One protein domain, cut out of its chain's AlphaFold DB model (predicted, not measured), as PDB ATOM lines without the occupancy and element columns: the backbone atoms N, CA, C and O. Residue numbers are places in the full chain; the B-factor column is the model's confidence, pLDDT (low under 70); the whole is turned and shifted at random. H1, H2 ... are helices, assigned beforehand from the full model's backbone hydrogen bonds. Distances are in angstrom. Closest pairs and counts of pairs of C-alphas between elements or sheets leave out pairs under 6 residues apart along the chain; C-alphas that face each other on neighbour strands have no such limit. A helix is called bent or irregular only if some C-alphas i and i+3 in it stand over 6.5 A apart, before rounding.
ATOM      1  N   ILE A 159      70.778   3.753  81.942       91.06
ATOM      2  CA  ILE A 159      70.806   4.358  83.276       91.06
ATOM      3  C   ILE A 159      72.264   4.544  83.693       91.06
ATOM      4  O   ILE A 159      73.006   3.575  83.829       91.06
ATOM      5  N   ASP A 160      72.662   5.794  83.909       92.12
ATOM      6  CA  ASP A 160      74.004   6.165  84.350       92.12
ATOM      7  C   ASP A 160      73.890   7.033  85.608       92.12
ATOM      8  O   ASP A 160      73.393   8.162  85.566       92.12
ATOM      9  N   THR A 161      74.337   6.500  86.748       91.44
ATOM     10  CA  THR A 161      74.228   7.190  88.039       91.44
ATOM     11  C   THR A 161      75.068   8.466  88.091       91.44
ATOM     12  O   THR A 161      74.640   9.433  88.719       91.44
ATOM     13  N   VAL A 162      76.235   8.495  87.440       90.12
ATOM     14  CA  VAL A 162      77.107   9.681  87.433       90.12
ATOM     15  C   VAL A 162      76.427  10.799  86.656       90.12
ATOM     16  O   VAL A 162      76.310  11.915  87.162       90.12
ATOM     17  N   ARG A 163      75.867  10.485  85.483       88.56
ATOM     18  CA  ARG A 163      75.113  11.465  84.691       88.56
ATOM     19  C   ARG A 163      73.884  11.988  85.433       88.56
ATOM     20  O   ARG A 163      73.645  13.191  85.438       88.56
ATOM     21  N   ILE A 164      73.108  11.106  86.066       89.12
ATOM     22  CA  ILE A 164      71.933  11.508  86.860       89.12
ATOM     23  C   ILE A 164      72.350  12.469  87.978       89.12
ATOM     24  O   ILE A 164      71.689  13.482  88.211       89.12
ATOM     25  N   TYR A 165      73.460  12.171  88.658       90.31
ATOM     26  CA  TYR A 165      73.999  13.033  89.702       90.31
ATOM     27  C   TYR A 165      74.414  14.406  89.161       90.31
ATOM     28  O   TYR A 165      74.038  15.426  89.741       90.31
ATOM     29  N   GLU A 166      75.151  14.462  88.051       87.56
ATOM     30  CA  GLU A 166      75.552  15.726  87.422       87.56
ATOM     31  C   GLU A 166      74.335  16.557  86.997       87.56
ATOM     32  O   GLU A 166      74.244  17.735  87.347       87.56
ATOM     33  N   ALA A 167      73.351  15.928  86.349       86.19
ATOM     34  CA  ALA A 167      72.124  16.585  85.907       86.19
ATOM     35  C   ALA A 167      71.346  17.214  87.080       86.19
ATOM     36  O   ALA A 167      70.928  18.371  87.003       86.19
ATOM     37  N   LEU A 168      71.183  16.486  88.191       88.31
ATOM     38  CA  LEU A 168      70.431  16.958  89.362       88.31
ATOM     39  C   LEU A 168      71.210  17.948  90.244       88.31
ATOM     40  O   LEU A 168      70.609  18.817  90.888       88.31
ATOM     41  N   SER A 169      72.536  17.810  90.321       90.75
ATOM     42  CA  SER A 169      73.378  18.679  91.154       90.75
ATOM     43  C   SER A 169      73.592  20.048  90.512       90.75
ATOM     44  O   SER A 169      73.516  21.059  91.210       90.75
ATOM     45  N   GLN A 170      73.792  20.095  89.194       89.25
ATOM     46  CA  GLN A 170      74.115  21.330  88.479       89.25
ATOM     47  C   GLN A 170      72.872  22.138  88.086       89.25
ATOM     48  O   GLN A 170      72.948  23.362  87.996       89.25
ATOM     49  N   ASN A 171      71.715  21.495  87.885       87.69
ATOM     50  CA  ASN A 171      70.500  22.172  87.436       87.69
ATOM     51  C   ASN A 171      69.435  22.253  88.547       87.69
ATOM     52  O   ASN A 171      68.740  21.283  88.858       87.69
ATOM     53  N   GLU A 172      69.278  23.443  89.134       89.75
ATOM     54  CA  GLU A 172      68.271  23.703  90.169       89.75
ATOM     55  C   GLU A 172      66.834  23.503  89.681       89.75
ATOM     56  O   GLU A 172      66.023  22.904  90.391       89.75
ATOM     57  N   GLN A 173      66.525  23.941  88.460       87.19
ATOM     58  CA  GLN A 173      65.186  23.801  87.893       87.19
ATOM     59  C   GLN A 173      64.831  22.325  87.690       87.19
ATOM     60  O   GLN A 173      63.739  21.901  88.073       87.19
ATOM     61  N   LEU A 174      65.769  21.531  87.165       84.50
ATOM     62  CA  LEU A 174      65.612  20.087  86.978       84.50
ATOM     63  C   LEU A 174      65.323  19.381  88.305       84.50
ATOM     64  O   LEU A 174      64.392  18.585  88.414       84.50
ATOM     65  N   ARG A 175      66.095  19.721  89.342       87.25
ATOM     66  CA  ARG A 175      65.942  19.162  90.686       87.25
ATOM     67  C   ARG A 175      64.575  19.488  91.293       87.25
ATOM     68  O   ARG A 175      63.960  18.608  91.889       87.25
ATOM     69  N   ILE A 176      64.084  20.719  91.124       86.44
ATOM     70  CA  ILE A 176      62.748  21.128  91.592       86.44
ATOM     71  C   ILE A 176      61.653  20.370  90.832       86.44
ATOM     72  O   ILE A 176      60.731  19.843  91.451       86.44
ATOM     73  N   GLN A 177      61.758  20.269  89.505       83.88
ATOM     74  CA  GLN A 177      60.789  19.532  88.690       83.88
ATOM     75  C   GLN A 177      60.743  18.043  89.058       83.88
ATOM     76  O   GLN A 177      59.657  17.475  89.168       83.88
ATOM     77  N   PHE A 178      61.903  17.434  89.316       82.81
ATOM     78  CA  PHE A 178      62.003  16.035  89.728       82.81
ATOM     79  C   PHE A 178      61.426  15.809  91.133       82.81
ATOM     80  O   PHE A 178      60.704  14.846  91.367       82.81
ATOM     81  N   ALA A 179      61.675  16.722  92.074       84.75
ATOM     82  CA  ALA A 179      61.050  16.655  93.394       84.75
ATOM     83  C   ALA A 179      59.518  16.782  93.302       84.75
ATOM     84  O   ALA A 179      58.789  16.031  93.949       84.75
ATOM     85  N   ASN A 180      59.021  17.690  92.458       83.12
ATOM     86  CA  ASN A 180      57.588  17.881  92.245       83.12
ATOM     87  C   ASN A 180      56.924  16.653  91.609       83.12
ATOM     88  O   ASN A 180      55.822  16.299  92.019       83.12
ATOM     89  N   SER A 181      57.582  15.966  90.667       80.12
ATOM     90  CA  SER A 181      57.032  14.732  90.089       80.12
ATOM     91  C   SER A 181      56.881  13.622  91.137       80.12
ATOM     92  O   SER A 181      55.871  12.920  91.136       80.12
ATOM     93  N   ALA A 182      57.811  13.523  92.093       75.94
ATOM     94  CA  ALA A 182      57.685  12.610  93.227       75.94
ATOM     95  C   ALA A 182      56.519  12.986  94.164       75.94
ATOM     96  O   ALA A 182      55.796  12.107  94.629       75.94
ATOM     97  N   PHE A 183      56.284  14.279  94.423       78.38
ATOM     98  CA  PHE A 183      55.117  14.718  95.204       78.38
ATOM     99  C   PHE A 183      53.792  14.406  94.505       78.38
ATOM    100  O   PHE A 183      52.855  13.960  95.165       78.38
ATOM    101  N   GLU A 184      53.710  14.608  93.190       75.31
ATOM    102  CA  GLU A 184      52.520  14.247  92.413       75.31
ATOM    103  C   GLU A 184      52.259  12.738  92.461       75.31
ATOM    104  O   GLU A 184      51.117  12.334  92.668       75.31
ATOM    105  N   TYR A 185      53.307  11.908  92.398       70.25
ATOM    106  CA  TYR A 185      53.191  10.458  92.575       70.25
ATOM    107  C   TYR A 185      52.523  10.074  93.907       70.25
ATOM    108  O   TYR A 185      51.599   9.264  93.919       70.25
ATOM    109  N   PHE A 186      52.933  10.683  95.024       69.81
ATOM    110  CA  PHE A 186      52.338  10.401  96.338       69.81
ATOM    111  C   PHE A 186      50.887  10.879  96.484       69.81
ATOM    112  O   PHE A 186      50.163  10.365  97.334       69.81
ATOM    113  N   LYS A 187      50.446  11.862  95.689       72.50
ATOM    114  CA  LYS A 187      49.045  12.317  95.697       72.50
ATOM    115  C   LYS A 187      48.117  11.320  95.008       72.50
ATOM    116  O   LYS A 187      46.975  11.168  95.430       72.50
ATOM    117  N   ILE A 188      48.595  10.675  93.944       69.31
ATOM    118  CA  ILE A 188      47.802   9.734  93.137       69.31
ATOM    119  C   ILE A 188      47.917   8.286  93.624       69.31
ATOM    120  O   ILE A 188      46.982   7.514  93.426       69.31
ATOM    121  N   ASN A 189      49.013   7.940  94.305       65.12
ATOM    122  CA  ASN A 189      49.257   6.626  94.891       65.12
ATOM    123  C   ASN A 189      49.435   6.771  96.414       65.12
ATOM    124  O   ASN A 189      50.534   7.119  96.864       65.12
ATOM    125  N   PRO A 190      48.373   6.554  97.219       56.84
ATOM    126  CA  PRO A 190      48.488   6.580  98.673       56.84
ATOM    127  C   PRO A 190      49.450   5.489  99.165       56.84
ATOM    128  O   PRO A 190      49.771   4.536  98.453       56.84
ATOM    129  N   LYS A 205      47.703  -2.091  87.566       64.50
ATOM    130  CA  LYS A 205      48.603  -1.331  88.457       64.50
ATOM    131  C   LYS A 205      49.882  -0.889  87.743       64.50
ATOM    132  O   LYS A 205      50.332   0.242  87.920       64.50
ATOM    133  N   LEU A 206      50.461  -1.760  86.909       59.22
ATOM    134  CA  LEU A 206      51.618  -1.415  86.082       59.22
ATOM    135  C   LEU A 206      51.252  -0.358  85.035       59.22
ATOM    136  O   LEU A 206      51.960   0.635  84.916       59.22
ATOM    137  N   THR A 207      50.150  -0.520  84.302       60.56
ATOM    138  CA  THR A 207      49.712   0.448  83.285       60.56
ATOM    139  C   THR A 207      49.433   1.822  83.893       60.56
ATOM    140  O   THR A 207      49.910   2.818  83.352       60.56
ATOM    141  N   GLN A 208      48.764   1.884  85.047       63.84
ATOM    142  CA  GLN A 208      48.520   3.122  85.790       63.84
ATOM    143  C   GLN A 208      49.828   3.780  86.269       63.84
ATOM    144  O   GLN A 208      49.971   5.002  86.188       63.84
ATOM    145  N   PHE A 209      50.810   2.980  86.704       60.94
ATOM    146  CA  PHE A 209      52.154   3.447  87.051       60.94
ATOM    147  C   PHE A 209      52.904   4.023  85.835       60.94
ATOM    148  O   PHE A 209      53.486   5.107  85.918       60.94
ATOM    149  N   TYR A 210      52.854   3.345  84.682       58.38
ATOM    150  CA  TYR A 210      53.509   3.800  83.452       58.38
ATOM    151  C   TYR A 210      52.902   5.106  82.917       58.38
ATOM    152  O   TYR A 210      53.642   6.070  82.710       58.38
ATOM    153  N   SER A 211      51.578   5.175  82.740       57.00
ATOM    154  CA  SER A 211      50.909   6.329  82.117       57.00
ATOM    155  C   SER A 211      50.798   7.551  83.032       57.00
ATOM    156  O   SER A 211      50.719   8.678  82.554       57.00
ATOM    157  N   GLY A 212      50.760   7.348  84.351       57.66
ATOM    158  CA  GLY A 212      50.607   8.436  85.318       57.66
ATOM    159  C   GLY A 212      51.924   9.018  85.830       57.66
ATOM    160  O   GLY A 212      51.929  10.141  86.333       57.66
ATOM    161  N   SER A 213      53.032   8.266  85.774       55.53
ATOM    162  CA  SER A 213      54.199   8.577  86.616       55.53
ATOM    163  C   SER A 213      55.571   8.451  85.958       55.53
ATOM    164  O   SER A 213      56.512   9.013  86.509       55.53
ATOM    165  N   LEU A 214      55.723   7.779  84.809       54.81
ATOM    166  CA  LEU A 214      57.052   7.499  84.239       54.81
ATOM    167  C   LEU A 214      57.442   8.317  83.000       54.81
ATOM    168  O   LEU A 214      58.639   8.509  82.792       54.81
ATOM    169  N   GLU A 215      56.500   8.856  82.219       57.56
ATOM    170  CA  GLU A 215      56.863   9.642  81.023       57.56
ATOM    171  C   GLU A 215      57.665  10.903  81.382       57.56
ATOM    172  O   GLU A 215      58.716  11.166  80.806       57.56
ATOM    173  N   LYS A 216      57.236  11.651  82.407       62.62
ATOM    174  CA  LYS A 216      57.916  12.896  82.801       62.62
ATOM    175  C   LYS A 216      59.304  12.671  83.427       62.62
ATOM    176  O   LYS A 216      60.213  13.419  83.079       62.62
ATOM    177  N   PRO A 217      59.523  11.699  84.338       63.28
ATOM    178  CA  PRO A 217      60.835  11.509  84.961       63.28
ATOM    179  C   PRO A 217      61.911  10.923  84.041       63.28
ATOM    180  O   PRO A 217      63.079  11.246  84.235       63.28
ATOM    181  N   ILE A 218      61.551  10.072  83.071       66.69
ATOM    182  CA  ILE A 218      62.528   9.444  82.161       66.69
ATOM    183  C   ILE A 218      63.186  10.506  81.274       66.69
ATOM    184  O   ILE A 218      64.415  10.574  81.214       66.69
ATOM    185  N   ASP A 219      62.377  11.385  80.679       68.06
ATOM    186  CA  ASP A 219      62.872  12.511  79.885       68.06
ATOM    187  C   ASP A 219      63.608  13.539  80.754       68.06
ATOM    188  O   ASP A 219      64.669  14.035  80.369       68.06
ATOM    189  N   LEU A 220      63.099  13.820  81.961       68.31
ATOM    190  CA  LEU A 220      63.707  14.784  82.881       68.31
ATOM    191  C   LEU A 220      65.093  14.340  83.372       68.31
ATOM    192  O   LEU A 220      65.984  15.162  83.534       68.31
ATOM    193  N   LEU A 221      65.306  13.047  83.602       75.50
ATOM    194  CA  LEU A 221      66.607  12.529  84.034       75.50
ATOM    195  C   LEU A 221      67.581  12.290  82.868       75.50
ATOM    196  O   LEU A 221      68.698  11.816  83.093       75.50
ATOM    197  N   GLY A 222      67.173  12.603  81.632       69.81
ATOM    198  CA  GLY A 222      67.985  12.385  80.436       69.81
ATOM    199  C   GLY A 222      68.333  10.912  80.230       69.81
ATOM    200  O   GLY A 222      69.453  10.593  79.825       69.81
ATOM    201  N   LEU A 223      67.415  10.008  80.584       81.31
ATOM    202  CA  LEU A 223      67.579   8.573  80.371       81.31
ATOM    203  C   LEU A 223      67.352   8.237  78.891       81.31
ATOM    204  O   LEU A 223      66.599   8.914  78.197       81.31
ATOM    205  N   GLY A 224      67.991   7.170  78.411       83.00
ATOM    206  CA  GLY A 224      67.896   6.733  77.018       83.00
ATOM    207  C   GLY A 224      69.104   7.101  76.148       83.00
ATOM    208  O   GLY A 224      69.825   8.067  76.376       83.00
ATOM    209  N   TRP A 225      69.344   6.275  75.127       85.44
ATOM    210  CA  TRP A 225      70.517   6.362  74.251       85.44
ATOM    211  C   TRP A 225      70.689   7.695  73.500       85.44
ATOM    212  O   TRP A 225      71.826   8.167  73.446       85.44
ATOM    213  N   PRO A 226      69.638   8.341  72.950       84.50
ATOM    214  CA  PRO A 226      69.801   9.621  72.253       84.50
ATOM    215  C   PRO A 226      70.362  10.734  73.153       84.50
ATOM    216  O   PRO A 226      71.288  11.446  72.759       84.50
ATOM    217  N   GLN A 227      69.852  10.843  74.380       81.50
ATOM    218  CA  GLN A 227      70.285  11.804  75.394       81.50
ATOM    219  C   GLN A 227      71.723  11.514  75.839       81.50
ATOM    220  O   GLN A 227      72.535  12.430  75.970       81.50
ATOM    221  N   SER A 228      72.082  10.237  75.983       82.62
ATOM    222  CA  SER A 228      73.456   9.820  76.275       82.62
ATOM    223  C   SER A 228      74.441  10.249  75.199       82.62
ATOM    224  O   SER A 228      75.539  10.699  75.509       82.62
ATOM    225  N   TRP A 229      74.071  10.103  73.925       84.12
ATOM    226  CA  TRP A 229      74.964  10.431  72.815       84.12
ATOM    227  C   TRP A 229      75.218  11.932  72.739       84.12
ATOM    228  O   TRP A 229      76.350  12.338  72.490       84.12
ATOM    229  N   ALA A 230      74.201  12.750  73.019       83.12
ATOM    230  CA  ALA A 230      74.372  14.191  73.177       83.12
ATOM    231  C   ALA A 230      75.330  14.519  74.339       83.12
ATOM    232  O   ALA A 230      76.284  15.270  74.149       83.12
ATOM    233  N   TYR A 231      75.142  13.880  75.495       82.50
ATOM    234  CA  TYR A 231      75.966  14.081  76.690       82.50
ATOM    235  C   TYR A 231      77.452  13.721  76.492       82.50
ATOM    236  O   TYR A 231      78.333  14.469  76.923       82.50
ATOM    237  N   TYR A 232      77.753  12.608  75.811       83.12
ATOM    238  CA  TYR A 232      79.137  12.195  75.524       83.12
ATOM    239  C   TYR A 232      79.785  12.986  74.382       83.12
ATOM    240  O   TYR A 232      81.008  13.023  74.281       83.12
ATOM    241  N   LYS A 233      78.989  13.623  73.511       84.25
ATOM    242  CA  LYS A 233      79.510  14.465  72.426       84.25
ATOM    243  C   LYS A 233      80.069  15.795  72.938       84.25
ATOM    244  O   LYS A 233      80.974  16.337  72.313       84.25
ATOM    245  N   GLU A 234      79.538  16.312  74.046       82.38
ATOM    246  CA  GLU A 234      80.041  17.535  74.683       82.38
ATOM    247  C   GLU A 234      81.445  17.358  75.270       82.38
ATOM    248  O   GLU A 234      82.274  18.257  75.159       82.38
ATOM    249  N   ASP A 235      81.720  16.194  75.861       83.56
ATOM    250  CA  ASP A 235      83.035  15.844  76.391       83.56
ATOM    251  C   ASP A 235      83.288  14.339  76.236       83.56
ATOM    252  O   ASP A 235      82.695  13.504  76.924       83.56
ATOM    253  N   GLY A 236      84.211  13.991  75.336       80.06
ATOM    254  CA  GLY A 236      84.557  12.604  75.027       80.06
ATOM    255  C   GLY A 236      85.178  11.842  76.201       80.06
ATOM    256  O   GLY A 236      85.084  10.612  76.238       80.06
ATOM    257  N   LEU A 237      85.752  12.534  77.197       84.00
ATOM    258  CA  LEU A 237      86.265  11.895  78.416       84.00
ATOM    259  C   LEU A 237      85.134  11.280  79.251       84.00
ATOM    260  O   LEU A 237      85.355  10.271  79.923       84.00
ATOM    261  N   ARG A 238      83.906  11.808  79.155       83.50
ATOM    262  CA  ARG A 238      82.726  11.250  79.839       83.50
ATOM    263  C   ARG A 238      82.396   9.837  79.363       83.50
ATOM    264  O   ARG A 238      81.917   9.029  80.153       83.50
ATOM    265  N   MET A 239      82.711   9.495  78.110       82.94
ATOM    266  CA  MET A 239      82.496   8.143  77.580       82.94
ATOM    267  C   MET A 239      83.386   7.099  78.273       82.94
ATOM    268  O   MET A 239      83.000   5.936  78.369       82.94
ATOM    269  N   LEU A 240      84.548   7.506  78.803       86.00
ATOM    270  CA  LEU A 240      85.440   6.619  79.559       86.00
ATOM    271  C   LEU A 240      84.898   6.306  80.959       86.00
ATOM    272  O   LEU A 240      85.110   5.204  81.461       86.00
ATOM    273  N   TRP A 241      84.183   7.250  81.575       86.81
ATOM    274  CA  TRP A 241      83.574   7.080  82.900       86.81
ATOM    275  C   TRP A 241      82.148   6.515  82.841       86.81
ATOM    276  O   TRP A 241      81.649   6.013  83.847       86.81
ATOM    277  N   ALA A 242      81.511   6.509  81.668       86.94
ATOM    278  CA  ALA A 242      80.177   5.944  81.468       86.94
ATOM    279  C   ALA A 242      80.027   4.487  81.961       86.94
ATOM    280  O   ALA A 242      79.067   4.202  82.680       86.94
ATOM    281  N   PRO A 243      80.969   3.555  81.694       91.00
ATOM    282  CA  PRO A 243      80.870   2.194  82.221       91.00
ATOM    283  C   PRO A 243      80.889   2.149  83.751       91.00
ATOM    284  O   PRO A 243      80.241   1.291  84.346       91.00
ATOM    285  N   PHE A 244      81.600   3.079  84.396       93.50
ATOM    286  CA  PHE A 244      81.627   3.185  85.851       93.50
ATOM    287  C   PHE A 244      80.274   3.660  86.400       93.50
ATOM    288  O   PHE A 244      79.749   3.066  87.343       93.50
ATOM    289  N   GLY A 245      79.664   4.668  85.770       92.19
ATOM    290  CA  GLY A 245      78.332   5.149  86.139       92.19
ATOM    291  C   GLY A 245      77.233   4.101  85.942       92.19
ATOM    292  O   GLY A 245      76.393   3.912  86.826       92.19
ATOM    293  N   MET A 246      77.290   3.348  84.842       93.62
ATOM    294  CA  MET A 246      76.387   2.220  84.587       93.62
ATOM    295  C   MET A 246      76.620   1.061  85.563       93.62
ATOM    296  O   MET A 246      75.658   0.475  86.056       93.62
ATOM    297  N   ALA A 247      77.874   0.742  85.901       94.62
ATOM    298  CA  ALA A 247      78.181  -0.275  86.908       94.62
ATOM    299  C   ALA A 247      77.600   0.101  88.280       94.62
ATOM    300  O   ALA A 247      77.017  -0.750  88.958       94.62
ATOM    301  N   LEU A 248      77.680   1.380  88.662       94.00
ATOM    302  CA  LEU A 248      77.058   1.889  89.885       94.00
ATOM    303  C   LEU A 248      75.527   1.747  89.841       94.00
ATOM    304  O   LEU A 248      74.927   1.322  90.829       94.00
ATOM    305  N   SER A 249      74.903   2.014  88.689       93.44
ATOM    306  CA  SER A 249      73.461   1.807  88.481       93.44
ATOM    307  C   SER A 249      73.058   0.337  88.604       93.44
ATOM    308  O   SER A 249      72.070   0.027  89.270       93.44
ATOM    309  N   VAL A 250      73.835  -0.582  88.022       95.00
ATOM    310  CA  VAL A 250      73.586  -2.029  88.134       95.00
ATOM    311  C   VAL A 250      73.634  -2.463  89.594       95.00
ATOM    312  O   VAL A 250      72.720  -3.147  90.054       95.00
ATOM    313  N   LEU A 251      74.660  -2.039  90.337       92.81
ATOM    314  CA  LEU A 251      74.783  -2.355  91.761       92.81
ATOM    315  C   LEU A 251      73.598  -1.799  92.558       92.81
ATOM    316  O   LEU A 251      72.975  -2.545  93.314       92.81
ATOM    317  N   ALA A 252      73.238  -0.534  92.332       90.56
ATOM    318  CA  ALA A 252      72.125   0.125  93.006       90.56
ATOM    319  C   ALA A 252      70.784  -0.594  92.790       90.56
ATOM    320  O   ALA A 252      70.031  -0.780  93.746       90.56
ATOM    321  N   ILE A 253      70.494  -1.024  91.558       90.88
ATOM    322  CA  ILE A 253      69.245  -1.723  91.218       90.88
ATOM    323  C   ILE A 253      69.268  -3.170  91.738       90.88
ATOM    324  O   ILE A 253      68.250  -3.659  92.229       90.88
ATOM    325  N   SER A 254      70.429  -3.837  91.723       92.56
ATOM    326  CA  SER A 254      70.560  -5.251  92.112       92.56
ATOM    327  C   SER A 254      70.232  -5.533  93.582       92.56
ATOM    328  O   SER A 254      69.797  -6.645  93.900       92.56
ATOM    329  N   PHE A 255      70.393  -4.537  94.465       88.62
ATOM    330  CA  PHE A 255      70.056  -4.639  95.889       88.62
ATOM    331  C   PHE A 255      68.555  -4.486  96.187       88.62
ATOM    332  O   PHE A 255      68.095  -4.945  97.234       88.62
ATOM    333  N   GLY A 256      67.778  -3.900  95.271       83.06
ATOM    334  CA  GLY A 256      66.331  -3.730  95.412       83.06
ATOM    335  C   GLY A 256      65.890  -2.661  96.426       83.06
ATOM    336  O   GLY A 256      66.692  -2.024  97.107       83.06
ATOM    337  N   ALA A 257      64.573  -2.456  96.516       77.69
ATOM    338  CA  ALA A 257      63.955  -1.422  97.353       77.69
ATOM    339  C   ALA A 257      64.191  -1.575  98.874       77.69
ATOM    340  O   ALA A 257      64.455  -0.552  99.511       77.69
ATOM    341  N   PRO A 258      64.161  -2.788  99.475       78.38
ATOM    342  CA  PRO A 258      64.361  -2.940 100.920       78.38
ATOM    343  C   PRO A 258      65.705  -2.384 101.403       78.38
ATOM    344  O   PRO A 258      65.766  -1.704 102.422       78.38
ATOM    345  N   PHE A 259      66.774  -2.588 100.627       86.06
ATOM    346  CA  PHE A 259      68.091  -2.037 100.935       86.06
ATOM    347  C   PHE A 259      68.074  -0.503 101.003       86.06
ATOM    348  O   PHE A 259      68.542   0.084 101.978       86.06
ATOM    349  N   TRP A 260      67.515   0.163  99.989       83.50
ATOM    350  CA  TRP A 260      67.469   1.627  99.946       83.50
ATOM    351  C   TRP A 260      66.559   2.214 101.026       83.50
ATOM    352  O   TRP A 260      66.889   3.257 101.594       83.50
ATOM    353  N   TYR A 261      65.464   1.533 101.368       84.19
ATOM    354  CA  TYR A 261      64.621   1.903 102.505       84.19
ATOM    355  C   TYR A 261      65.401   1.864 103.827       84.19
ATOM    356  O   TYR A 261      65.364   2.823 104.605       84.19
ATOM    357  N   ASP A 262      66.177   0.804 104.057       88.12
ATOM    358  CA  ASP A 262      67.027   0.675 105.243       88.12
ATOM    359  C   ASP A 262      68.115   1.757 105.292       88.12
ATOM    360  O   ASP A 262      68.378   2.329 106.351       88.12
TER     361      ASP A 262
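What this domain is: This is residues 159 to 190 and 205 to 262 of the 288 residues of an uncharacterized protein of Roseivirga echinicomitans (UniProt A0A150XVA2). Picture an open V of helices with few contacts: one arm has H3 and then H4 along it, with H2 side by side with H3, and the other arm is H5, which folds back from the tight link after H4. H1 stands between the arms, from its corner with H2 across to H5, and residues 253 to 259, of which 256 to 259 belong to H6, stick out where H5 ends and H6 begins. The printed part has 90 residues with six named helices, H1 to H6 in order along the chain, and no named strand; its class is all helix. It is only just compact, close to loose, with a radius of gyration of the C-alphas of 14.6 A, and the C-alphas span 43 by 29 by 24 A.

Where its parts are: Begin with H2, residues 172 to 188, which with H5 is the longest helix by residues: find C-alpha 172 at (68.271, 23.703, 90.169), and from there it runs 25.0 A to C-alpha 188 at (47.802, 9.734, 93.137). Just before it comes H1, residues 161 to 170, 14.1 A long. Past the cut look for H3, residues 205 to 220, 22.8 A long; it has a kink of 47 degrees near residue 214 and is irregular, with C-alphas 212 and 215 7.7 A apart. H4 takes residues 225 to 234 and is 14.7 A long. H5, residues 238 to 254, is 23.9 A long and only just irregular, with C-alphas 240 and 243 6.9 A apart. H6, residues 256 to 262, is 10.8 A long and ends at C-alpha 262, at (67.027, 0.675, 105.243); it is neither bent nor irregular, but only just: C-alphas 256 and 259 are 6.0 A apart.

How they stand to each other: Look first at H2 and H3, which touch at a shallow tilt of 9 degrees and run opposite ways. Their closest C-alphas are those of Tyr 185 and Ser 213, 6.3 A apart. At residues 174 to 175 alone, H2 touches H1 only at the corner; the closest C-alphas are those of Leu 168 and Arg 175, 5.2 A apart, and the lines are only just about perpendicular, at 70.3 degrees. Next find where H1 touches H5, with residues 242 to 249 of H5 alone: the closest C-alphas are those of Val 162 and Gly 245, 4.9 A apart, and the lines are about perpendicular at 73 degrees. H4 and H5 only just touch, only at the corner, with 3 pairs of C-alphas within 8 A, made by residues 238 to 239 of H5 alone. Their closest C-alphas are those of Tyr 232 and Met 239, 5.7 A apart, and they run opposite ways at a steep tilt of 39 degrees. H5 and H6 meet only through their link. H3 and H4 are apart, and H1 and H4 are only just apart, 8.5 A at the closest. In the backbones of H1, H2 and H4 every O i to N i+4 pair is within hydrogen-bond range, against 8 of 12 in H3, 11 of 13 in H5 and 2 of 3 in H6.

The domain as a whole: The two C-alphas farthest apart are those of Pro 190 and Gly 236, 43.5 A. Residues 191 to 204 are not printed, and C-alphas 190 and 205 are 12.9 A apart across this cut, in the link from H2 to H3. The other links, H1 to H2, H3 to H4, H4 to H5 and H5 to H6, are tight. The mean pLDDT of the printed part is 80.3; look for values under 70 at residue 186, residues 188 to 190, residues 205 to 220 and residue 222.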